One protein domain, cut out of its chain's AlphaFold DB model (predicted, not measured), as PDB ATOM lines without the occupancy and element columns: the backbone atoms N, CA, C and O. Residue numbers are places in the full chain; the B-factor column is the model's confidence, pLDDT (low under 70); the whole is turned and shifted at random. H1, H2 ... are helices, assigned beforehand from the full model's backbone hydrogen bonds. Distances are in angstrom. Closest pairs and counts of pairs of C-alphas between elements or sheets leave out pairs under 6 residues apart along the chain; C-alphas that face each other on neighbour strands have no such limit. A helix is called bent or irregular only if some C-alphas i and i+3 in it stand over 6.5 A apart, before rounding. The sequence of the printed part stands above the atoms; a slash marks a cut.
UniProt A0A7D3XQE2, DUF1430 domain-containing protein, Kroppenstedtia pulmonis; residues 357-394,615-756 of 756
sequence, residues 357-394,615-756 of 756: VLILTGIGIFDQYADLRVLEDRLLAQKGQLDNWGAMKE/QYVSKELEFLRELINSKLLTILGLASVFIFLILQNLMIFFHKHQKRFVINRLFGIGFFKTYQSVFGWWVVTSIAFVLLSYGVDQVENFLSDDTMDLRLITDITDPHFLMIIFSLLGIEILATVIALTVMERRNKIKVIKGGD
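What this domain is: This is residues 357 to 394 and 615 to 756 of the 756 residues of the protein "DUF1430 domain-containing protein" of Kroppenstedtia pulmonis (UniProt A0A7D3XQE2). What shape is it? A long helical spine, H3a, has H1 beside one half and H6 crossing the other, while H5 slants off. What makes it? There are 180 printed residues with six named helices, H1 to H6 in order; the class is all helix. It is only just extended, close to loose, with radius of gyration of the C-alphas 23.9 A and spans 83 by 44 by 24 A.

How they stand to each other: Is the longest helix straight? H3, residues 615 to 666, assigned as one helix by its hydrogen bonds, is bent: C-alphas 656 and 659 are 8.4 A apart. What touches it? H1, residues 357 to 388, touches arm H3a, residues 615 to 656, at a shallow tilt of 29 degrees, opposite ways; their closest C-alphas, of Glu 376 and Leu 621, are 6.4 A apart. In H3a every O i to N i+4 pair is within hydrogen-bond range, in H1 27 of 28.

Where its parts are: Where does H1 begin? C-alpha 357 is at (195.463, 138.144, 152.143). Where does the last helix end? H6, residues 719 to 752, ends at (194.260, 134.838, 194.698).

The domain as a whole: What is cut? Residues 395 to 614 are not printed; C-alphas 394 and 615 are 13.3 A apart. Where is confidence low? Residues 700 to 712, 714 and 747 to 756 have pLDDT under 70.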
ATOM      1  N   VAL A 357     196.031 139.198 153.002       83.44
ATOM      2  CA  VAL A 357     195.463 138.144 152.143       83.44
ATOM      3  C   VAL A 357     193.943 138.060 152.300       83.44
ATOM      4  O   VAL A 357     193.230 138.004 151.311       83.44
ATOM      5  N   LEU A 358     193.428 138.100 153.534       86.62
ATOM      6  CA  LEU A 358     191.986 138.099 153.795       86.62
ATOM      7  C   LEU A 358     191.261 139.298 153.191       86.62
ATOM      8  O   LEU A 358     190.115 139.145 152.788       86.62
ATOM      9  N   ILE A 359     191.895 140.469 153.161       88.00
ATOM     10  CA  ILE A 359     191.314 141.661 152.549       88.00
ATOM     11  C   ILE A 359     191.272 141.488 151.033       88.00
ATOM     12  O   ILE A 359     190.191 141.568 150.466       88.00
ATOM     13  N   LEU A 360     192.401 141.167 150.394       83.25
ATOM     14  CA  LEU A 360     192.483 141.029 148.934       83.25
ATOM     15  C   LEU A 360     191.589 139.894 148.412       83.25
ATOM     16  O   LEU A 360     190.761 140.095 147.528       83.25
ATOM     17  N   THR A 361     191.682 138.705 149.015       79.75
ATOM     18  CA  THR A 361     190.803 137.576 148.680       79.75
ATOM     19  C   THR A 361     189.353 137.855 149.075       79.75
ATOM     20  O   THR A 361     188.435 137.404 148.398       79.75
ATOM     21  N   GLY A 362     189.129 138.589 150.165       84.31
ATOM     22  CA  GLY A 362     187.801 138.982 150.619       84.31
ATOM     23  C   GLY A 362     187.091 139.895 149.628       84.31
ATOM     24  O   GLY A 362     185.909 139.678 149.406       84.31
ATOM     25  N   ILE A 363     187.800 140.850 149.016       83.75
ATOM     26  CA  ILE A 363     187.267 141.713 147.950       83.75
ATOM     27  C   ILE A 363     186.900 140.852 146.743       83.75
ATOM     28  O   ILE A 363     185.731 140.783 146.386       83.75
ATOM     29  N   GLY A 364     187.854 140.077 146.211       80.06
ATOM     30  CA  GLY A 364     187.600 139.256 145.025       80.06
ATOM     31  C   GLY A 364     186.484 138.219 145.215       80.06
ATOM     32  O   GLY A 364     185.723 137.951 144.290       80.06
ATOM     33  N   ILE A 365     186.341 137.640 146.414       81.00
ATOM     34  CA  ILE A 365     185.204 136.757 146.712       81.00
ATOM     35  C   ILE A 365     183.923 137.558 146.946       81.00
ATOM     36  O   ILE A 365     182.862 137.053 146.602       81.00
ATOM     37  N   PHE A 366     183.977 138.750 147.543       82.94
ATOM     38  CA  PHE A 366     182.789 139.575 147.746       82.94
ATOM     39  C   PHE A 366     182.162 139.961 146.409       82.94
ATOM     40  O   PHE A 366     180.961 139.767 146.261       82.94
ATOM     41  N   ASP A 367     182.967 140.408 145.444       79.44
ATOM     42  CA  ASP A 367     182.494 140.773 144.107       79.44
ATOM     43  C   ASP A 367     181.873 139.554 143.416       79.44
ATOM     44  O   ASP A 367     180.694 139.560 143.071       79.44
ATOM     45  N   GLN A 368     182.601 138.429 143.390       79.81
ATOM     46  CA  GLN A 368     182.076 137.160 142.870       79.81
ATOM     47  C   GLN A 368     180.792 136.715 143.585       79.81
ATOM     48  O   GLN A 368     179.874 136.198 142.960       79.81
ATOM     49  N   TYR A 369     180.715 136.858 144.907       83.69
ATOM     50  CA  TYR A 369     179.553 136.452 145.693       83.69
ATOM     51  C   TYR A 369     178.356 137.368 145.443       83.69
ATOM     52  O   TYR A 369     177.233 136.870 145.394       83.69
ATOM     53  N   ALA A 370     178.577 138.677 145.308       82.56
ATOM     54  CA  ALA A 370     177.540 139.640 144.974       82.56
ATOM     55  C   ALA A 370     176.949 139.314 143.600       82.56
ATOM     56  O   ALA A 370     175.735 139.150 143.504       82.56
ATOM     57  N   ASP A 371     177.796 139.076 142.598       82.19
ATOM     58  CA  ASP A 371     177.368 138.685 141.252       82.19
ATOM     59  C   ASP A 371     176.598 137.357 141.265       82.19
ATOM     60  O   ASP A 371     175.494 137.256 140.725       82.19
ATOM     61  N   LEU A 372     177.125 136.340 141.958       84.94
ATOM     62  CA  LEU A 372     176.461 135.039 142.097       84.94
ATOM     63  C   LEU A 372     175.122 135.145 142.836       84.94
ATOM     64  O   LEU A 372     174.194 134.402 142.519       84.94
ATOM     65  N   ARG A 373     175.000 136.043 143.820       84.44
ATOM     66  CA  ARG A 373     173.744 136.281 144.545       84.44
ATOM     67  C   ARG A 373     172.727 137.032 143.711       84.44
ATOM     68  O   ARG A 373     171.569 136.634 143.720       84.44
ATOM     69  N   VAL A 374     173.149 138.056 142.976       85.12
ATOM     70  CA  VAL A 374     172.289 138.751 142.012       85.12
ATOM     71  C   VAL A 374     171.762 137.750 140.985       85.12
ATOM     72  O   VAL A 374     170.565 137.730 140.705       85.12
ATOM     73  N   LEU A 375     172.620 136.851 140.492       83.94
ATOM     74  CA  LEU A 375     172.216 135.784 139.583       83.94
ATOM     75  C   LEU A 375     171.276 134.759 140.246       83.94
ATOM     76  O   LEU A 375     170.287 134.362 139.631       83.94
ATOM     77  N   GLU A 376     171.531 134.347 141.494       85.12
ATOM     78  CA  GLU A 376     170.629 133.456 142.245       85.12
ATOM     79  C   GLU A 376     169.245 134.098 142.431       85.12
ATOM     80  O   GLU A 376     168.231 133.455 142.156       85.12
ATOM     81  N   ASP A 377     169.191 135.363 142.849       85.12
ATOM     82  CA  ASP A 377     167.948 136.110 143.048       85.12
ATOM     83  C   ASP A 377     167.193 136.292 141.724       85.12
ATOM     84  O   ASP A 377     165.978 136.071 141.669       85.12
ATOM     85  N   ARG A 378     167.911 136.590 140.633       82.38
ATOM     86  CA  ARG A 378     167.369 136.639 139.268       82.38
ATOM     87  C   ARG A 378     166.751 135.297 138.873       82.38
ATOM     88  O   ARG A 378     165.592 135.262 138.467       82.38
ATOM     89  N   LEU A 379     167.446 134.177 139.063       84.00
ATOM     90  CA  LEU A 379     166.915 132.840 138.759       84.00
ATOM     91  C   LEU A 379     165.737 132.439 139.664       84.00
ATOM     92  O   LEU A 379     164.815 131.752 139.218       84.00
ATOM     93  N   LEU A 380     165.723 132.862 140.931       85.19
ATOM     94  CA  LEU A 380     164.585 132.656 141.832       85.19
ATOM     95  C   LEU A 380     163.358 133.457 141.382       85.19
ATOM     96  O   LEU A 380     162.247 132.918 141.391       85.19
ATOM     97  N   ALA A 381     163.548 134.701 140.941       81.31
ATOM     98  CA  ALA A 381     162.488 135.515 140.355       81.31
ATOM     99  C   ALA A 381     161.951 134.874 139.065       81.31
ATOM    100  O   ALA A 381     160.739 134.714 138.917       81.31
ATOM    101  N   GLN A 382     162.843 134.403 138.190       82.12
ATOM    102  CA  GLN A 382     162.500 133.652 136.979       82.12
ATOM    103  C   GLN A 382     161.681 132.399 137.292       82.12
ATOM    104  O   GLN A 382     160.660 132.137 136.657       82.12
ATOM    105  N   LYS A 383     162.080 131.641 138.320       82.94
ATOM    106  CA  LYS A 383     161.325 130.479 138.791       82.94
ATOM    107  C   LYS A 383     159.901 130.859 139.211       82.94
ATOM    108  O   LYS A 383     158.964 130.168 138.828       82.94
ATOM    109  N   GLY A 384     159.737 131.960 139.944       79.81
ATOM    110  CA  GLY A 384     158.420 132.471 140.334       79.81
ATOM    111  C   GLY A 384     157.582 132.983 139.154       79.81
ATOM    112  O   GLY A 384     156.364 132.809 139.140       79.81
ATOM    113  N   GLN A 385     158.207 133.581 138.135       78.19
ATOM    114  CA  GLN A 385     157.526 133.987 136.899       78.19
ATOM    115  C   GLN A 385     157.028 132.771 136.103       78.19
ATOM    116  O   GLN A 385     155.879 132.765 135.657       78.19
ATOM    117  N   LEU A 386     157.844 131.716 135.988       82.06
ATOM    118  CA  LEU A 386     157.487 130.480 135.280       82.06
ATOM    119  C   LEU A 386     156.229 129.804 135.840       82.06
ATOM    120  O   LEU A 386     155.440 129.260 135.063       82.06
ATOM    121  N   ASP A 387     155.996 129.884 137.153       78.12
ATOM    122  CA  ASP A 387     154.780 129.352 137.782       78.12
ATOM    123  C   ASP A 387     153.503 130.032 137.246       78.12
ATOM    124  O   ASP A 387     152.449 129.394 137.135       78.12
ATOM    125  N   ASN A 388     153.606 131.303 136.839       76.38
ATOM    126  CA  ASN A 388     152.508 132.095 136.279       76.38
ATOM    127  C   ASN A 388     152.370 131.943 134.754       76.38
ATOM    128  O   ASN A 388     151.311 132.232 134.191       76.38
ATOM    129  N   TRP A 389     153.402 131.457 134.064       79.00
ATOM    130  CA  TRP A 389     153.406 131.276 132.611       79.00
ATOM    131  C   TRP A 389     152.777 129.937 132.210       79.00
ATOM    132  O   TRP A 389     153.424 129.060 131.639       79.00
ATOM    133  N   GLY A 390     151.481 129.763 132.484       72.56
ATOM    134  CA  GLY A 390     150.762 128.510 132.210       72.56
ATOM    135  C   GLY A 390     150.899 128.006 130.764       72.56
ATOM    136  O   GLY A 390     151.073 126.806 130.552       72.56
ATOM    137  N   ALA A 391     150.917 128.922 129.788       71.19
ATOM    138  CA  ALA A 391     151.114 128.618 128.366       71.19
ATOM    139  C   ALA A 391     152.513 128.049 128.038       71.19
ATOM    140  O   ALA A 391     152.687 127.391 127.016       71.19
ATOM    141  N   MET A 392     153.500 128.247 128.917       79.19
ATOM    142  CA  MET A 392     154.896 127.853 128.702       79.19
ATOM    143  C   MET A 392     155.226 126.446 129.185       79.19
ATOM    144  O   MET A 392     156.308 125.940 128.899       79.19
ATOM    145  N   LYS A 393     154.290 125.763 129.853       84.06
ATOM    146  CA  LYS A 393     154.463 124.353 130.240       84.06
ATOM    147  C   LYS A 393     154.599 123.426 129.030       84.06
ATOM    148  O   LYS A 393     155.188 122.356 129.140       84.06
ATOM    149  N   GLU A 394     154.076 123.846 127.879       90.50
ATOM    150  CA  GLU A 394     154.204 123.135 126.604       90.50
ATOM    151  C   GLU A 394     155.518 123.416 125.873       90.50
ATOM    152  O   GLU A 394     155.743 122.835 124.814       90.50
ATOM    153  N   GLN A 615     163.294 122.664 134.785       90.31
ATOM    154  CA  GLN A 615     164.452 121.787 134.967       90.31
ATOM    155  C   GLN A 615     165.754 122.563 134.783       90.31
ATOM    156  O   GLN A 615     166.663 122.391 135.589       90.31
ATOM    157  N   TYR A 616     165.812 123.436 133.773       90.25
ATOM    158  CA  TYR A 616     166.966 124.298 133.532       90.25
ATOM    159  C   TYR A 616     167.252 125.204 134.737       90.25
ATOM    160  O   TYR A 616     168.314 125.092 135.340       90.25
ATOM    161  N   VAL A 617     166.266 126.005 135.167       89.44
ATOM    162  CA  VAL A 617     166.428 126.930 136.307       89.44
ATOM    163  C   VAL A 617     166.803 126.194 137.594       89.44
ATOM    164  O   VAL A 617     167.623 126.672 138.371       89.44
ATOM    165  N   SER A 618     166.225 125.014 137.840       89.56
ATOM    166  CA  SER A 618     166.540 124.245 139.052       89.56
ATOM    167  C   SER A 618     167.977 123.724 139.046       89.56
ATOM    168  O   SER A 618     168.633 123.801 140.080       89.56
ATOM    169  N   LYS A 619     168.472 123.243 137.896       88.44
ATOM    170  CA  LYS A 619     169.860 122.787 137.751       88.44
ATOM    171  C   LYS A 619     170.842 123.947 137.946       88.44
ATOM    172  O   LYS A 619     171.818 123.792 138.671       88.44
ATOM    173  N   GLU A 620     170.549 125.103 137.355       87.81
ATOM    174  CA  GLU A 620     171.398 126.293 137.474       87.81
ATOM    175  C   GLU A 620     171.466 126.802 138.923       87.81
ATOM    176  O   GLU A 620     172.539 127.083 139.447       87.81
ATOM    177  N   LEU A 621     170.330 126.817 139.630       88.88
ATOM    178  CA  LEU A 621     170.287 127.165 141.054       88.88
ATOM    179  C   LEU A 621     171.087 126.193 141.932       88.88
ATOM    180  O   LEU A 621     171.710 126.618 142.905       88.88
ATOM    181  N   GLU A 622     171.049 124.891 141.641       89.00
ATOM    182  CA  GLU A 622     171.850 123.898 142.370       89.00
ATOM    183  C   GLU A 622     173.348 124.144 142.162       89.00
ATOM    184  O   GLU A 622     174.087 124.237 143.145       89.00
ATOM    185  N   PHE A 623     173.768 124.355 140.913       86.00
ATOM    186  CA  PHE A 623     175.150 124.675 140.565       86.00
ATOM    187  C   PHE A 623     175.646 125.956 141.258       86.00
ATOM    188  O   PHE A 623     176.685 125.948 141.924       86.00
ATOM    189  N   LEU A 624     174.869 127.043 141.208       86.56
ATOM    190  CA  LEU A 624     175.228 128.299 141.875       86.56
ATOM    191  C   LEU A 624     175.334 128.151 143.392       86.56
ATOM    192  O   LEU A 624     176.241 128.710 144.007       86.56
ATOM    193  N   ARG A 625     174.451 127.368 144.020       87.44
ATOM    194  CA  ARG A 625     174.528 127.110 145.465       87.44
ATOM    195  C   ARG A 625     175.784 126.346 145.844       87.44
ATOM    196  O   ARG A 625     176.369 126.636 146.887       87.44
ATOM    197  N   GLU A 626     176.206 125.384 145.032       85.25
ATOM    198  CA  GLU A 626     177.468 124.679 145.247       85.25
ATOM    199  C   GLU A 626     178.664 125.633 145.144       85.25
ATOM    200  O   GLU A 626     179.522 125.632 146.035       85.25
ATOM    201  N   LEU A 627     178.676 126.516 144.141       81.75
ATOM    202  CA  LEU A 627     179.699 127.553 143.995       81.75
ATOM    203  C   LEU A 627     179.722 128.512 145.193       81.75
ATOM    204  O   LEU A 627     180.777 128.705 145.801       81.75
ATOM    205  N   ILE A 628     178.568 129.057 145.587       84.44
ATOM    206  CA  ILE A 628     178.437 129.957 146.740       84.44
ATOM    207  C   ILE A 628     178.935 129.274 148.020       84.44
ATOM    208  O   ILE A 628     179.739 129.844 148.761       84.44
ATOM    209  N   ASN A 629     178.500 128.038 148.279       83.38
ATOM    210  CA  ASN A 629     178.915 127.286 149.462       83.38
ATOM    211  C   ASN A 629     180.429 127.039 149.476       83.38
ATOM    212  O   ASN A 629     181.062 127.186 150.523       83.38
ATOM    213  N   SER A 630     181.014 126.715 148.322       79.31
ATOM    214  CA  SER A 630     182.459 126.541 148.171       79.31
ATOM    215  C   SER A 630     183.222 127.824 148.525       79.31
ATOM    216  O   SER A 630     184.126 127.800 149.364       79.31
ATOM    217  N   LYS A 631     182.801 128.980 147.994       81.25
ATOM    218  CA  LYS A 631     183.428 130.282 148.291       81.25
ATOM    219  C   LYS A 631     183.290 130.686 149.764       81.25
ATOM    220  O   LYS A 631     184.259 131.154 150.368       81.25
ATOM    221  N   LEU A 632     182.123 130.452 150.370       82.31
ATOM    222  CA  LEU A 632     181.895 130.708 151.798       82.31
ATOM    223  C   LEU A 632     182.806 129.849 152.685       82.31
ATOM    224  O   LEU A 632     183.364 130.353 153.664       82.31
ATOM    225  N   LEU A 633     182.997 128.572 152.342       79.75
ATOM    226  CA  LEU A 633     183.908 127.682 153.064       79.75
ATOM    227  C   LEU A 633     185.358 128.188 153.017       79.75
ATOM    228  O   LEU A 633     186.038 128.158 154.046       79.75
ATOM    229  N   THR A 634     185.808 128.721 151.877       76.25
ATOM    230  CA  THR A 634     187.148 129.312 151.731       76.25
ATOM    231  C   THR A 634     187.353 130.515 152.657       76.25
ATOM    232  O   THR A 634     188.328 130.544 153.417       76.25
ATOM    233  N   ILE A 635     186.413 131.473 152.686       81.88
ATOM    234  CA  ILE A 635     186.488 132.635 153.596       81.88
ATOM    235  C   ILE A 635     186.484 132.186 155.059       81.88
ATOM    236  O   ILE A 635     187.297 132.661 155.858       81.88
ATOM    237  N   LEU A 636     185.596 131.258 155.431       83.81
ATOM    238  CA  LEU A 636     185.516 130.742 156.801       83.81
ATOM    239  C   LEU A 636     186.828 130.072 157.234       83.81
ATOM    240  O   LEU A 636     187.251 130.231 158.387       83.81
ATOM    241  N   GLY A 637     187.497 129.367 156.319       76.50
ATOM    242  CA  GLY A 637     188.823 128.791 156.535       76.50
ATOM    243  C   GLY A 637     189.876 129.856 156.853       76.50
ATOM    244  O   GLY A 637     190.537 129.780 157.894       76.50
ATOM    245  N   LEU A 638     189.991 130.886 156.010       79.25
ATOM    246  CA  LEU A 638     190.949 131.982 156.200       79.25
ATOM    247  C   LEU A 638     190.659 132.795 157.476       79.25
ATOM    248  O   LEU A 638     191.568 133.068 158.266       79.25
ATOM    249  N   ALA A 639     189.390 133.116 157.746       85.56
ATOM    250  CA  ALA A 639     188.977 133.837 158.951       85.56
ATOM    251  C   ALA A 639     189.301 133.048 160.231       85.56
ATOM    252  O   ALA A 639     189.737 133.620 161.234       85.56
ATOM    253  N   SER A 640     189.159 131.719 160.194       80.56
ATOM    254  CA  SER A 640     189.525 130.841 161.312       80.56
ATOM    255  C   SER A 640     191.023 130.901 161.624       80.56
ATOM    256  O   SER A 640     191.404 130.956 162.798       80.56
ATOM    257  N   VAL A 641     191.880 130.944 160.595       79.81
ATOM    258  CA  VAL A 641     193.334 131.132 160.756       79.81
ATOM    259  C   VAL A 641     193.631 132.495 161.381       79.81
ATOM    260  O   VAL A 641     194.396 132.577 162.343       79.81
ATOM    261  N   PHE A 642     192.986 133.561 160.912       86.88
ATOM    262  CA  PHE A 642     193.180 134.906 161.452       86.88
ATOM    263  C   PHE A 642     192.779 135.023 162.930       86.88
ATOM    264  O   PHE A 642     193.571 135.491 163.757       86.88
ATOM    265  N   ILE A 643     191.604 134.504 163.305       87.06
ATOM    266  CA  ILE A 643     191.152 134.437 164.707       87.06
ATOM    267  C   ILE A 643     192.147 133.639 165.552       87.06
ATOM    268  O   ILE A 643     192.482 134.036 166.674       87.06
ATOM    269  N   PHE A 644     192.661 132.531 165.020       83.00
ATOM    270  CA  PHE A 644     193.667 131.734 165.705       83.00
ATOM    271  C   PHE A 644     194.945 132.546 166.000       83.00
ATOM    272  O   PHE A 644     195.432 132.524 167.137       83.00
ATOM    273  N   LEU A 645     195.446 133.328 165.035       83.94
ATOM    274  CA  LEU A 645     196.620 134.194 165.213       83.94
ATOM    275  C   LEU A 645     196.377 135.307 166.243       83.94
ATOM    276  O   LEU A 645     197.265 135.587 167.060       83.94
ATOM    277  N   ILE A 646     195.174 135.895 166.267       87.44
ATOM    278  CA  ILE A 646     194.756 136.876 167.285       87.44
ATOM    279  C   ILE A 646     194.823 136.248 168.679       87.44
ATOM    280  O   ILE A 646     195.516 136.760 169.564       87.44
ATOM    281  N   LEU A 647     194.164 135.103 168.877       85.31
ATOM    282  CA  LEU A 647     194.153 134.402 170.163       85.31
ATOM    283  C   LEU A 647     195.570 134.035 170.613       85.31
ATOM    284  O   LEU A 647     195.913 134.190 171.788       85.31
ATOM    285  N   GLN A 648     196.413 133.588 169.684       80.81
ATOM    286  CA  GLN A 648     197.807 133.273 169.960       80.81
ATOM    287  C   GLN A 648     198.596 134.512 170.416       80.81
ATOM    288  O   GLN A 648     199.282 134.447 171.442       80.81
ATOM    289  N   ASN A 649     198.461 135.648 169.723       86.06
ATOM    290  CA  ASN A 649     199.109 136.911 170.092       86.06
ATOM    291  C   ASN A 649     198.672 137.393 171.478       86.06
ATOM    292  O   ASN A 649     199.517 137.735 172.311       86.06
ATOM    293  N   LEU A 650     197.371 137.343 171.767       86.44
ATOM    294  CA  LEU A 650     196.819 137.731 173.064       86.44
ATOM    295  C   LEU A 650     197.313 136.827 174.188       86.44
ATOM    296  O   LEU A 650     197.697 137.321 175.247       86.44
ATOM    297  N   MET A 651     197.370 135.513 173.956       81.19
ATOM    298  CA  MET A 651     197.900 134.574 174.943       81.19
ATOM    299  C   MET A 651     199.368 134.858 175.271       81.19
ATOM    300  O   MET A 651     199.746 134.845 176.446       81.19
ATOM    301  N   ILE A 652     200.191 135.138 174.254       78.94
ATOM    302  CA  ILE A 652     201.605 135.491 174.435       78.94
ATOM    303  C   ILE A 652     201.728 136.801 175.224       78.94
ATOM    304  O   ILE A 652     202.453 136.862 176.222       78.94
ATOM    305  N   PHE A 653     200.992 137.834 174.813       82.25
ATOM    306  CA  PHE A 653     201.064 139.165 175.411       82.25
ATOM    307  C   PHE A 653     200.558 139.186 176.858       82.25
ATOM    308  O   PHE A 653     201.204 139.750 177.747       82.25
ATOM    309  N   PHE A 654     199.435 138.515 177.125       82.25
ATOM    310  CA  PHE A 654     198.882 138.396 178.467       82.25
ATOM    311  C   PHE A 654     199.844 137.654 179.390       82.25
ATOM    312  O   PHE A 654     200.073 138.110 180.503       82.25
ATOM    313  N   HIS A 655     200.457 136.549 178.947       76.44
ATOM    314  CA  HIS A 655     201.393 135.807 179.793       76.44
ATOM    315  C   HIS A 655     202.643 136.631 180.142       76.44
ATOM    316  O   HIS A 655     203.113 136.574 181.278       76.44
ATOM    317  N   LYS A 656     203.132 137.465 179.211       77.75
ATOM    318  CA  LYS A 656     204.256 138.389 179.447       77.75
ATOM    319  C   LYS A 656     203.941 139.440 180.520       77.75
ATOM    320  O   LYS A 656     204.802 139.763 181.336       77.75
ATOM    321  N   HIS A 657     202.714 139.961 180.543       79.88
ATOM    322  CA  HIS A 657     202.311 141.079 181.409       79.88
ATOM    323  C   HIS A 657     201.291 140.702 182.501       79.88
ATOM    324  O   HIS A 657     200.744 141.581 183.169       79.88
ATOM    325  N   GLN A 658     201.088 139.403 182.741       77.94
ATOM    326  CA  GLN A 658     200.029 138.852 183.594       77.94
ATOM    327  C   GLN A 658     199.978 139.497 184.983       77.94
ATOM    328  O   GLN A 658     198.903 139.877 185.442       77.94
ATOM    329  N   LYS A 659     201.133 139.657 185.648       75.88
ATOM    330  CA  LYS A 659     201.203 140.253 186.993       75.88
ATOM    331  C   LYS A 659     200.682 141.690 187.000       75.88
ATOM    332  O   LYS A 659     199.838 142.021 187.821       75.88
ATOM    333  N   ARG A 660     201.129 142.518 186.049       81.19
ATOM    334  CA  ARG A 660     200.703 143.919 185.926       81.19
ATOM    335  C   ARG A 660     199.202 144.024 185.664       81.19
ATOM    336  O   ARG A 660     198.537 144.822 186.312       81.19
ATOM    337  N   PHE A 661     198.663 143.207 184.756       84.06
ATOM    338  CA  PHE A 661     197.232 143.233 184.440       84.06
ATOM    339  C   PHE A 661     196.368 142.806 185.620       84.06
ATOM    340  O   PHE A 661     195.422 143.510 185.962       84.06
ATOM    341  N   VAL A 662     196.707 141.698 186.285       78.31
ATOM    342  CA  VAL A 662     195.930 141.223 187.437       78.31
ATOM    343  C   VAL A 662     196.002 142.223 188.596       78.31
ATOM    344  O   VAL A 662     194.966 142.530 189.173       78.31
ATOM    345  N   ILE A 663     197.178 142.795 188.882       80.25
ATOM    346  CA  ILE A 663     197.360 143.817 189.925       80.25
ATOM    347  C   ILE A 663     196.520 145.065 189.628       80.25
ATOM    348  O   ILE A 663     195.724 145.475 190.466       80.25
ATOM    349  N   ASN A 664     196.613 145.624 188.419       82.94
ATOM    350  CA  ASN A 664     195.830 146.798 188.024       82.94
ATOM    351  C   ASN A 664     194.317 146.569 188.195       82.94
ATOM    352  O   ASN A 664     193.607 147.446 188.682       82.94
ATOM    353  N   ARG A 665     193.823 145.372 187.850       83.75
ATOM    354  CA  ARG A 665     192.405 145.011 188.020       83.75
ATOM    355  C   ARG A 665     192.011 144.795 189.479       83.75
ATOM    356  O   ARG A 665     190.866 145.077 189.815       83.75
ATOM    357  N   LEU A 666     192.917 144.305 190.329       80.25
ATOM    358  CA  LEU A 666     192.692 144.194 191.778       80.25
ATOM    359  C   LEU A 666     192.596 145.575 192.439       80.25
ATOM    360  O   LEU A 666     191.745 145.774 193.295       80.25
ATOM    361  N   PHE A 667     193.394 146.542 191.980       83.44
ATOM    362  CA  PHE A 667     193.341 147.940 192.426       83.44
ATOM    363  C   PHE A 667     192.212 148.765 191.773       83.44
ATOM    364  O   PHE A 667     192.217 149.990 191.844       83.44
ATOM    365  N   GLY A 668     191.240 148.119 191.120       82.00
ATOM    366  CA  GLY A 668     190.052 148.790 190.584       82.00
ATOM    367  C   GLY A 668     190.270 149.588 189.292       82.00
ATOM    368  O   GLY A 668     189.370 150.308 188.865       82.00
ATOM    369  N   ILE A 669     191.419 149.455 188.619       87.62
ATOM    370  CA  ILE A 669     191.649 150.131 187.335       87.62
ATOM    371  C   ILE A 669     190.691 149.558 186.279       87.62
ATOM    372  O   ILE A 669     190.542 148.340 186.123       87.62
ATOM    373  N   GLY A 670     190.038 150.449 185.524       83.69
ATOM    374  CA  GLY A 670     189.115 150.092 184.443       83.69
ATOM    375  C   GLY A 670     189.734 149.158 183.390       83.69
ATOM    376  O   GLY A 670     190.954 149.105 183.216       83.69
ATOM    377  N   PHE A 671     188.886 148.409 182.678       82.94
ATOM    378  CA  PHE A 671     189.308 147.368 181.728       82.94
ATOM    379  C   PHE A 671     190.217 147.921 180.618       82.94
ATOM    380  O   PHE A 671     191.361 147.491 180.485       82.94
ATOM    381  N   PHE A 672     189.762 148.947 179.893       82.94
ATOM    382  CA  PHE A 672     190.528 149.557 178.800       82.94
ATOM    383  C   PHE A 672     191.844 150.191 179.267       82.94
ATOM    384  O   PHE A 672     192.876 149.987 178.636       82.94
ATOM    385  N   LYS A 673     191.849 150.870 180.425       84.94
ATOM    386  CA  LYS A 673     193.080 151.428 181.019       84.94
ATOM    387  C   LYS A 673     194.087 150.336 181.391       84.94
ATOM    388  O   LYS A 673     195.288 150.519 181.228       84.94
ATOM    389  N   THR A 674     193.610 149.182 181.861       85.25
ATOM    390  CA  THR A 674     194.482 148.048 182.195       85.25
ATOM    391  C   THR A 674     195.170 147.478 180.955       85.25
ATOM    392  O   THR A 674     196.373 147.219 180.988       85.25
ATOM    393  N   TYR A 675     194.417 147.294 179.869       87.38
ATOM    394  CA  TYR A 675     194.895 146.659 178.640       87.38
ATOM    395  C   TYR A 675     195.287 147.664 177.546       87.38
ATOM    396  O   TYR A 675     195.422 147.274 176.390       87.38
ATOM    397  N   GLN A 676     195.534 148.935 177.885       86.06
ATOM    398  CA  GLN A 676     195.848 149.998 176.913       86.06
ATOM    399  C   GLN A 676     196.995 149.630 175.957       86.06
ATOM    400  O   GLN A 676     196.960 149.961 174.780       86.06
ATOM    401  N   SER A 677     197.993 148.880 176.436       85.25
ATOM    402  CA  SER A 677     199.111 148.425 175.605       85.25
ATOM    403  C   SER A 677     198.710 147.344 174.594       85.25
ATOM    404  O   SER A 677     199.332 147.267 173.542       85.25
ATOM    405  N   VAL A 678     197.689 146.526 174.885       87.38
ATOM    406  CA  VAL A 678     197.119 145.562 173.923       87.38
ATOM    407  C   VAL A 678     196.424 146.324 172.801       87.38
ATOM    408  O   VAL A 678     196.698 146.077 171.632       87.38
ATOM    409  N   PHE A 679     195.579 147.292 173.165       87.94
ATOM    410  CA  PHE A 679     194.852 148.114 172.201       87.94
ATOM    411  C   PHE A 679     195.784 149.008 171.372       87.94
ATOM    412  O   PHE A 679     195.546 149.192 170.188       87.94
ATOM    413  N   GLY A 680     196.892 149.497 171.941       87.50
ATOM    414  CA  GLY A 680     197.917 150.211 171.174       87.50
ATOM    415  C   GLY A 680     198.568 149.339 170.093       87.50
ATOM    416  O   GLY A 680     198.696 149.772 168.953       87.50
ATOM    417  N   TRP A 681     198.925 148.089 170.421       86.88
ATOM    418  CA  TRP A 681     199.440 147.137 169.426       86.88
ATOM    419  C   TRP A 681     198.404 146.783 168.367       86.88
ATOM    420  O   TRP A 681     198.756 146.685 167.196       86.88
ATOM    421  N   TRP A 682     197.145 146.629 168.774       89.50
ATOM    422  CA  TRP A 682     196.028 146.439 167.858       89.50
ATOM    423  C   TRP A 682     195.973 147.573 166.820       89.50
ATOM    424  O   TRP A 682     196.136 147.279 165.640       89.50
ATOM    425  N   VAL A 683     195.931 148.846 167.246       90.81
ATOM    426  CA  VAL A 683     195.919 150.016 166.337       90.81
ATOM    427  C   VAL A 683     197.096 150.001 165.358       90.81
ATOM    428  O   VAL A 683     196.894 150.161 164.157       90.81
ATOM    429  N   VAL A 684     198.323 149.775 165.842       91.75
ATOM    430  CA  VAL A 684     199.517 149.750 164.977       91.75
ATOM    431  C   VAL A 684     199.408 148.652 163.921       91.75
ATOM    432  O   VAL A 684     199.689 148.888 162.748       91.75
ATOM    433  N   THR A 685     198.980 147.453 164.317       90.81
ATOM    434  CA  THR A 685     198.837 146.334 163.378       90.81
ATOM    435  C   THR A 685     197.694 146.530 162.394       90.81
ATOM    436  O   THR A 685     197.822 146.098 161.253       90.81
ATOM    437  N   SER A 686     196.622 147.202 162.816       91.12
ATOM    438  CA  SER A 686     195.500 147.582 161.964       91.12
ATOM    439  C   SER A 686     195.930 148.539 160.867       91.12
ATOM    440  O   SER A 686     195.710 148.265 159.695       91.12
ATOM    441  N   ILE A 687     196.632 149.615 161.233       91.81
ATOM    442  CA  ILE A 687     197.179 150.569 160.261       91.81
ATOM    443  C   ILE A 687     198.138 149.856 159.299       91.81
ATOM    444  O   ILE A 687     198.067 150.064 158.092       91.81
ATOM    445  N   ALA A 688     199.002 148.978 159.819       91.56
ATOM    446  CA  ALA A 688     199.960 148.243 159.002       91.56
ATOM    447  C   ALA A 688     199.287 147.349 157.950       91.56
ATOM    448  O   ALA A 688     199.681 147.415 156.790       91.56
ATOM    449  N   PHE A 689     198.285 146.534 158.311       91.69
ATOM    450  CA  PHE A 689     197.645 145.677 157.307       91.69
ATOM    451  C   PHE A 689     196.815 146.480 156.301       91.69
ATOM    452  O   PHE A 689     196.766 146.086 155.143       91.69
ATOM    453  N   VAL A 690     196.214 147.612 156.690       91.31
ATOM    454  CA  VAL A 690     195.477 148.480 155.754       91.31
ATOM    455  C   VAL A 690     196.426 149.068 154.709       91.31
ATOM    456  O   VAL A 690     196.194 148.911 153.514       91.31
ATOM    457  N   LEU A 691     197.537 149.672 155.149       90.31
ATOM    458  CA  LEU A 691     198.529 150.269 154.247       90.31
ATOM    459  C   LEU A 691     199.208 149.228 153.352       90.31
ATOM    460  O   LEU A 691     199.445 149.493 152.179       90.31
ATOM    461  N   LEU A 692     199.517 148.046 153.896       89.12
ATOM    462  CA  LEU A 692     200.118 146.968 153.115       89.12
ATOM    463  C   LEU A 692     199.143 146.377 152.098       89.12
ATOM    464  O   LEU A 692     199.579 146.065 151.001       89.12
ATOM    465  N   SER A 693     197.852 146.255 152.426       87.44
ATOM    466  CA  SER A 693     196.851 145.764 151.463       87.44
ATOM    467  C   SER A 693     196.751 146.698 150.265       87.44
ATOM    468  O   SER A 693     196.857 146.245 149.134       87.44
ATOM    469  N   TYR A 694     196.666 148.005 150.525       86.62
ATOM    470  CA  TYR A 694     196.675 149.017 149.472       86.62
ATOM    471  C   TYR A 694     197.983 149.011 148.665       86.62
ATOM    472  O   TYR A 694     197.968 149.067 147.443       86.62
ATOM    473  N   GLY A 695     199.136 148.912 149.334       84.81
ATOM    474  CA  GLY A 695     200.434 148.907 148.657       84.81
ATOM    475  C   GLY A 695     200.680 147.673 147.782       84.81
ATOM    476  O   GLY A 695     201.296 147.806 146.730       84.81
ATOM    477  N   VAL A 696     200.220 146.489 148.203       82.31
ATOM    478  CA  VAL A 696     200.368 145.241 147.430       82.31
ATOM    479  C   VAL A 696     199.534 145.290 146.153       82.31
ATOM    480  O   VAL A 696     200.083 145.023 145.089       82.31
ATOM    481  N   ASP A 697     198.271 145.709 146.250       79.00
ATOM    482  CA  ASP A 697     197.380 145.858 145.092       79.00
ATOM    483  C   ASP A 697     197.986 146.803 144.035       79.00
ATOM    484  O   ASP A 697     198.046 146.477 142.853       79.00
ATOM    485  N   GLN A 698     198.579 147.926 144.451       76.94
ATOM    486  CA  GLN A 698     199.227 148.861 143.521       76.94
ATOM    487  C   GLN A 698     200.468 148.286 142.815       76.94
ATOM    488  O   GLN A 698     200.749 148.643 141.672       76.94
ATOM    489  N   VAL A 699     201.236 147.419 143.484       71.81
ATOM    490  CA  VAL A 699     202.452 146.811 142.914       71.81
ATOM    491  C   VAL A 699     202.112 145.684 141.946       71.81
ATOM    492  O   VAL A 699     202.770 145.564 140.917       71.81
ATOM    493  N   GLU A 700     201.107 144.867 142.260       65.88
ATOM    494  CA  GLU A 700     200.659 143.778 141.388       65.88
ATOM    495  C   GLU A 700     200.194 144.324 140.034       65.88
ATOM    496  O   GLU A 700     200.694 143.889 139.001       65.88
ATOM    497  N   ASN A 701     199.401 145.397 140.057       60.28
ATOM    498  CA  ASN A 701     198.955 146.108 138.858       60.28
ATOM    499  C   ASN A 701     200.079 146.762 138.046       60.28
ATOM    500  O   ASN A 701     199.938 146.965 136.847       60.28
ATOM    501  N   PHE A 702     201.201 147.111 138.679       54.28
ATOM    502  CA  PHE A 702     202.364 147.646 137.968       54.28
ATOM    503  C   PHE A 702     203.185 146.548 137.264       54.28
ATOM    504  O   PHE A 702     203.963 146.847 136.361       54.28
ATOM    505  N   LEU A 703     203.060 145.288 137.700       52.59
ATOM    506  CA  LEU A 703     203.841 144.152 137.197       52.59
ATOM    507  C   LEU A 703     203.073 143.276 136.195       52.59
ATOM    508  O   LEU A 703     203.711 142.536 135.445       52.59
ATOM    509  N   SER A 704     201.741 143.331 136.182       53.22
ATOM    510  CA  SER A 704     200.893 142.676 135.185       53.22
ATOM    511  C   SER A 704     200.855 143.495 133.890       53.22
ATOM    512  O   SER A 704     200.303 144.589 133.861       53.22
ATOM    513  N   ASP A 705     201.471 142.964 132.832       39.56
ATOM    514  CA  ASP A 705     201.460 143.512 131.468       39.56
ATOM    515  C   ASP A 705     200.009 143.674 130.951       39.56
ATOM    516  O   ASP A 705     199.178 142.819 131.257       39.56
ATOM    517  N   ASP A 706     199.761 144.745 130.179       42.28
ATOM    518  CA  ASP A 706     198.532 145.437 129.684       42.28
ATOM    519  C   ASP A 706     197.265 144.620 129.268       42.28
ATOM    520  O   ASP A 706     196.447 145.070 128.467       42.28
ATOM    521  N   THR A 707     197.051 143.405 129.776       38.25
ATOM    522  CA  THR A 707     195.997 142.469 129.330       38.25
ATOM    523  C   THR A 707     195.068 141.971 130.440       38.25
ATOM    524  O   THR A 707     194.037 141.375 130.135       38.25
ATOM    525  N   MET A 708     195.363 142.246 131.717       42.38
ATOM    526  CA  MET A 708     194.440 142.011 132.838       42.38
ATOM    527  C   MET A 708     194.527 143.166 133.842       42.38
ATOM    528  O   MET A 708     195.439 143.201 134.664       42.38
ATOM    529  N   ASP A 709     193.566 144.090 133.797       41.53
ATOM    530  CA  ASP A 709     193.338 145.060 134.876       41.53
ATOM    531  C   ASP A 709     192.891 144.291 136.139       41.53
ATOM    532  O   ASP A 709     191.727 143.927 136.290       41.53
ATOM    533  N   LEU A 710     193.829 144.002 137.045       54.06
ATOM    534  CA  LEU A 710     193.614 143.321 138.332       54.06
ATOM    535  C   LEU A 710     193.544 144.327 139.498       54.06
ATOM    536  O   LEU A 710     193.930 144.022 140.627       54.06
ATOM    537  N   ARG A 711     193.060 145.552 139.250       59.50
ATOM    538  CA  ARG A 711     192.830 146.551 140.306       59.50
ATOM    539  C   ARG A 711     191.634 146.145 141.152       59.50
ATOM    540  O   ARG A 711     190.497 146.399 140.770       59.50
ATOM    541  N   LEU A 712     191.902 145.554 142.317       63.28
ATOM    542  CA  LEU A 712     190.870 145.206 143.295       63.28
ATOM    543  C   LEU A 712     190.539 146.389 144.212       63.28
ATOM    544  O   LEU A 712     189.439 146.449 144.752       63.28
ATOM    545  N   ILE A 713     191.470 147.332 144.412       72.31
ATOM    546  CA  ILE A 713     191.254 148.509 145.262       72.31
ATOM    547  C   ILE A 713     191.319 149.774 144.406       72.31
ATOM    548  O   ILE A 713     192.388 150.245 144.019       72.31
ATOM    549  N   THR A 714     190.152 150.361 144.140       67.81
ATOM    550  CA  THR A 714     190.035 151.580 143.323       67.81
ATOM    551  C   THR A 714     190.631 152.811 144.020       67.81
ATOM    552  O   THR A 714     191.367 153.584 143.406       67.81
ATOM    553  N   ASP A 715     190.355 152.966 145.317       70.12
ATOM    554  CA  ASP A 715     190.903 153.996 146.202       70.12
ATOM    555  C   ASP A 715     190.895 153.495 147.662       70.12
ATOM    556  O   ASP A 715     190.159 152.579 148.025       70.12
ATOM    557  N   ILE A 716     191.663 154.128 148.553       71.94
ATOM    558  CA  ILE A 716     191.603 153.881 150.009       71.94
ATOM    559  C   ILE A 716     190.189 154.113 150.571       71.94
ATOM    560  O   ILE A 716     189.854 153.585 151.635       71.94
ATOM    561  N   THR A 717     189.366 154.903 149.878       76.50
ATOM    562  CA  THR A 717     187.974 155.179 150.246       76.50
ATOM    563  C   THR A 717     186.959 154.199 149.653       76.50
ATOM    564  O   THR A 717     185.760 154.375 149.877       76.50
ATOM    565  N   ASP A 718     187.419 153.152 148.962       80.00
ATOM    566  CA  ASP A 718     186.564 152.125 148.375       80.00
ATOM    567  C   ASP A 718     185.603 151.522 149.432       80.00
ATOM    568  O   ASP A 718     186.050 151.040 150.485       80.00
ATOM    569  N   PRO A 719     184.272 151.563 149.206       82.38
ATOM    570  CA  PRO A 719     183.292 151.095 150.183       82.38
ATOM    571  C   PRO A 719     183.440 149.616 150.557       82.38
ATOM    572  O   PRO A 719     183.235 149.263 151.724       82.38
ATOM    573  N   HIS A 720     183.809 148.753 149.605       81.88
ATOM    574  CA  HIS A 720     183.970 147.314 149.822       81.88
ATOM    575  C   HIS A 720     185.232 147.033 150.635       81.88
ATOM    576  O   HIS A 720     185.182 146.310 151.639       81.88
ATOM    577  N   PHE A 721     186.337 147.696 150.289       85.44
ATOM    578  CA  PHE A 721     187.579 147.668 151.058       85.44
ATOM    579  C   PHE A 721     187.356 148.121 152.509       85.44
ATOM    580  O   PHE A 721     187.720 147.412 153.455       85.44
ATOM    581  N   LEU A 722     186.690 149.263 152.709       88.44
ATOM    582  CA  LEU A 722     186.388 149.792 154.040       88.44
ATOM    583  C   LEU A 722     185.468 148.860 154.836       88.44
ATOM    584  O   LEU A 722     185.722 148.615 156.017       88.44
ATOM    585  N   MET A 723     184.429 148.300 154.214       88.31
ATOM    586  CA  MET A 723     183.521 147.353 154.863       88.31
ATOM    587  C   MET A 723     184.259 146.103 155.361       88.31
ATOM    588  O   MET A 723     184.041 145.673 156.502       88.31
ATOM    589  N   ILE A 724     185.153 145.532 154.549       88.50
ATOM    590  CA  ILE A 724     185.954 144.362 154.936       88.50
ATOM    591  C   ILE A 724     186.915 144.726 156.072       88.50
ATOM    592  O   ILE A 724     187.001 143.993 157.062       88.50
ATOM    593  N   ILE A 725     187.575 145.889 155.998       90.81
ATOM    594  CA  ILE A 725     188.432 146.392 157.079       90.81
ATOM    595  C   ILE A 725     187.635 146.531 158.376       90.81
ATOM    596  O   ILE A 725     188.042 145.986 159.402       90.81
ATOM    597  N   PHE A 726     186.493 147.220 158.357       91.56
ATOM    598  CA  PHE A 726     185.675 147.412 159.556       91.56
ATOM    599  C   PHE A 726     185.172 146.085 160.124       91.56
ATOM    600  O   PHE A 726     185.169 145.909 161.345       91.56
ATOM    601  N   SER A 727     184.832 145.127 159.262       89.94
ATOM    602  CA  SER A 727     184.450 143.773 159.668       89.94
ATOM    603  C   SER A 727     185.602 143.053 160.374       89.94
ATOM    604  O   SER A 727     185.420 142.531 161.477       89.94
ATOM    605  N   LEU A 728     186.813 143.085 159.808       90.88
ATOM    606  CA  LEU A 728     188.004 142.479 160.416       90.88
ATOM    607  C   LEU A 728     188.384 143.151 161.739       90.88
ATOM    608  O   LEU A 728     188.678 142.461 162.717       90.88
ATOM    609  N   LEU A 729     188.327 144.483 161.803       92.31
ATOM    610  CA  LEU A 729     188.556 145.245 163.030       92.31
ATOM    611  C   LEU A 729     187.525 144.887 164.104       92.31
ATOM    612  O   LEU A 729     187.897 144.665 165.257       92.31
ATOM    613  N   GLY A 730     186.248 144.774 163.731       91.38
ATOM    614  CA  GLY A 730     185.169 144.351 164.621       91.38
ATOM    615  C   GLY A 730     185.395 142.945 165.176       91.38
ATOM    616  O   GLY A 730     185.343 142.748 166.395       91.38
ATOM    617  N   ILE A 731     185.725 141.983 164.307       90.38
ATOM    618  CA  ILE A 731     186.063 140.604 164.690       90.38
ATOM    619  C   ILE A 731     187.262 140.591 165.643       90.38
ATOM    620  O   ILE A 731     187.218 139.924 166.680       90.38
ATOM    621  N   GLU A 732     188.322 141.341 165.340       91.88
ATOM    622  CA  GLU A 732     189.531 141.363 166.160       91.88
ATOM    623  C   GLU A 732     189.297 141.994 167.538       91.88
ATOM    624  O   GLU A 732     189.746 141.438 168.547       91.88
ATOM    625  N   ILE A 733     188.566 143.111 167.616       90.94
ATOM    626  CA  ILE A 733     188.194 143.731 168.896       90.94
ATOM    627  C   ILE A 733     187.346 142.759 169.717       90.94
ATOM    628  O   ILE A 733     187.635 142.543 170.897       90.94
ATOM    629  N   LEU A 734     186.324 142.150 169.107       91.31
ATOM    630  CA  LEU A 734     185.425 141.222 169.788       91.31
ATOM    631  C   LEU A 734     186.195 140.011 170.331       91.31
ATOM    632  O   LEU A 734     186.111 139.703 171.524       91.31
ATOM    633  N   ALA A 735     187.012 139.376 169.486       89.25
ATOM    634  CA  ALA A 735     187.883 138.272 169.879       89.25
ATOM    635  C   ALA A 735     188.841 138.689 171.006       89.25
ATOM    636  O   ALA A 735     189.027 137.939 171.970       89.25
ATOM    637  N   THR A 736     189.391 139.905 170.939       90.38
ATOM    638  CA  THR A 736     190.291 140.459 171.956       90.38
ATOM    639  C   THR A 736     189.613 140.630 173.308       90.38
ATOM    640  O   THR A 736     190.127 140.152 174.323       90.38
ATOM    641  N   VAL A 737     188.440 141.260 173.344       89.56
ATOM    642  CA  VAL A 737     187.687 141.490 174.584       89.56
ATOM    643  C   VAL A 737     187.256 140.166 175.218       89.56
ATOM    644  O   VAL A 737     187.447 139.972 176.427       89.56
ATOM    645  N   ILE A 738     186.730 139.229 174.420       88.25
ATOM    646  CA  ILE A 738     186.318 137.900 174.890       88.25
ATOM    647  C   ILE A 738     187.521 137.148 175.467       88.25
ATOM    648  O   ILE A 738     187.471 136.676 176.608       88.25
ATOM    649  N   ALA A 739     188.623 137.073 174.718       87.44
ATOM    650  CA  ALA A 739     189.817 136.352 175.138       87.44
ATOM    651  C   ALA A 739     190.403 136.929 176.432       87.44
ATOM    652  O   ALA A 739     190.636 136.178 177.383       87.44
ATOM    653  N   LEU A 740     190.571 138.253 176.523       87.62
ATOM    654  CA  LEU A 740     191.081 138.908 177.731       87.62
ATOM    655  C   LEU A 740     190.172 138.660 178.942       87.62
ATOM    656  O   LEU A 740     190.672 138.348 180.022       87.62
ATOM    657  N   THR A 741     188.850 138.706 178.765       85.06
ATOM    658  CA  THR A 741     187.883 138.433 179.843       85.06
ATOM    659  C   THR A 741     187.994 136.995 180.356       85.06
ATOM    660  O   THR A 741     188.028 136.756 181.569       85.06
ATOM    661  N   VAL A 742     188.094 136.018 179.449       84.00
ATOM    662  CA  VAL A 742     188.269 134.599 179.799       84.00
ATOM    663  C   VAL A 742     189.610 134.369 180.500       84.00
ATOM    664  O   VAL A 742     189.668 133.680 181.525       84.00
ATOM    665  N   MET A 743     190.689 134.962 179.982       82.19
ATOM    666  CA  MET A 743     192.025 134.866 180.572       82.19
ATOM    667  C   MET A 743     192.082 135.508 181.961       82.19
ATOM    668  O   MET A 743     192.675 134.932 182.876       82.19
ATOM    669  N   GLU A 744     191.436 136.656 182.157       79.38
ATOM    670  CA  GLU A 744     191.352 137.345 183.444       79.38
ATOM    671  C   GLU A 744     190.617 136.493 184.488       79.38
ATOM    672  O   GLU A 744     191.153 136.273 185.577       79.38
ATOM    673  N   ARG A 745     189.437 135.940 184.158       77.50
ATOM    674  CA  ARG A 745     188.662 135.075 185.074       77.50
ATOM    675  C   ARG A 745     189.456 133.847 185.520       77.50
ATOM    676  O   ARG A 745     189.508 133.546 186.711       77.50
ATOM    677  N   ARG A 746     190.118 133.160 184.583       73.12
ATOM    678  CA  ARG A 746     190.927 131.965 184.886       73.12
ATOM    679  C   ARG A 746     192.139 132.277 185.765       73.12
ATOM    680  O   ARG A 746     192.504 131.463 186.610       73.12
ATOM    681  N   ASN A 747     192.768 133.435 185.570       68.94
ATOM    682  CA  ASN A 747     194.013 133.778 186.255       68.94
ATOM    683  C   ASN A 747     193.809 134.513 187.584       68.94
ATOM    684  O   ASN A 747     194.628 134.321 188.478       68.94
ATOM    685  N   LYS A 748     192.715 135.264 187.775       63.81
ATOM    686  CA  LYS A 748     192.354 135.826 189.092       63.81
ATOM    687  C   LYS A 748     192.265 134.737 190.161       63.81
ATOM    688  O   LYS A 748     192.845 134.886 191.227       63.81
ATOM    689  N   ILE A 749     191.632 133.606 189.841       59.31
ATOM    690  CA  ILE A 749     191.500 132.460 190.757       59.31
ATOM    691  C   ILE A 749     192.870 131.868 191.124       59.31
ATOM    692  O   ILE A 749     193.092 131.516 192.280       59.31
ATOM    693  N   LYS A 750     193.801 131.778 190.165       63.06
ATOM    694  CA  LYS A 750     195.163 131.271 190.412       63.06
ATOM    695  C   LYS A 750     196.008 132.226 191.256       63.06
ATOM    696  O   LYS A 750     196.705 131.776 192.156       63.06
ATOM    697  N   VAL A 751     195.918 133.529 190.981       56.78
ATOM    698  CA  VAL A 751     196.685 134.563 191.691       56.78
ATOM    699  C   VAL A 751     196.174 134.761 193.122       56.78
ATOM    700  O   VAL A 751     196.985 134.890 194.030       56.78
ATOM    701  N   ILE A 752     194.856 134.712 193.354       56.53
ATOM    702  CA  ILE A 752     194.260 134.838 194.698       56.53
ATOM    703  C   ILE A 752     194.590 133.625 195.588       56.53
ATOM    704  O   ILE A 752     194.725 133.773 196.797       56.53
ATOM    705  N   LYS A 753     194.763 132.430 195.009       49.56
ATOM    706  CA  LYS A 753     195.093 131.197 195.750       49.56
ATOM    707  C   LYS A 753     196.595 130.971 195.990       49.56
ATOM    708  O   LYS A 753     196.959 129.903 196.467       49.56
ATOM    709  N   GLY A 754     197.463 131.930 195.653       45.84
ATOM    710  CA  GLY A 754     198.908 131.823 195.904       45.84
ATOM    711  C   GLY A 754     199.630 130.725 195.111       45.84
ATOM    712  O   GLY A 754     200.616 130.184 195.595       45.84
ATOM    713  N   GLY A 755     199.144 130.355 193.920       40.84
ATOM    714  CA  GLY A 755     199.795 129.330 193.094       40.84
ATOM    715  C   GLY A 755     200.915 129.896 192.216       40.84
ATOM    716  O   GLY A 755     200.631 130.722 191.343       40.84
ATOM    717  N   ASP A 756     202.147 129.419 192.429       36.50
ATOM    718  CA  ASP A 756     203.318 129.605 191.547       36.50
ATOM    719  C   ASP A 756     203.148 128.991 190.141       36.50
ATOM    720  O   ASP A 756     202.603 127.864 190.018       36.50
TER     721      ASP A 756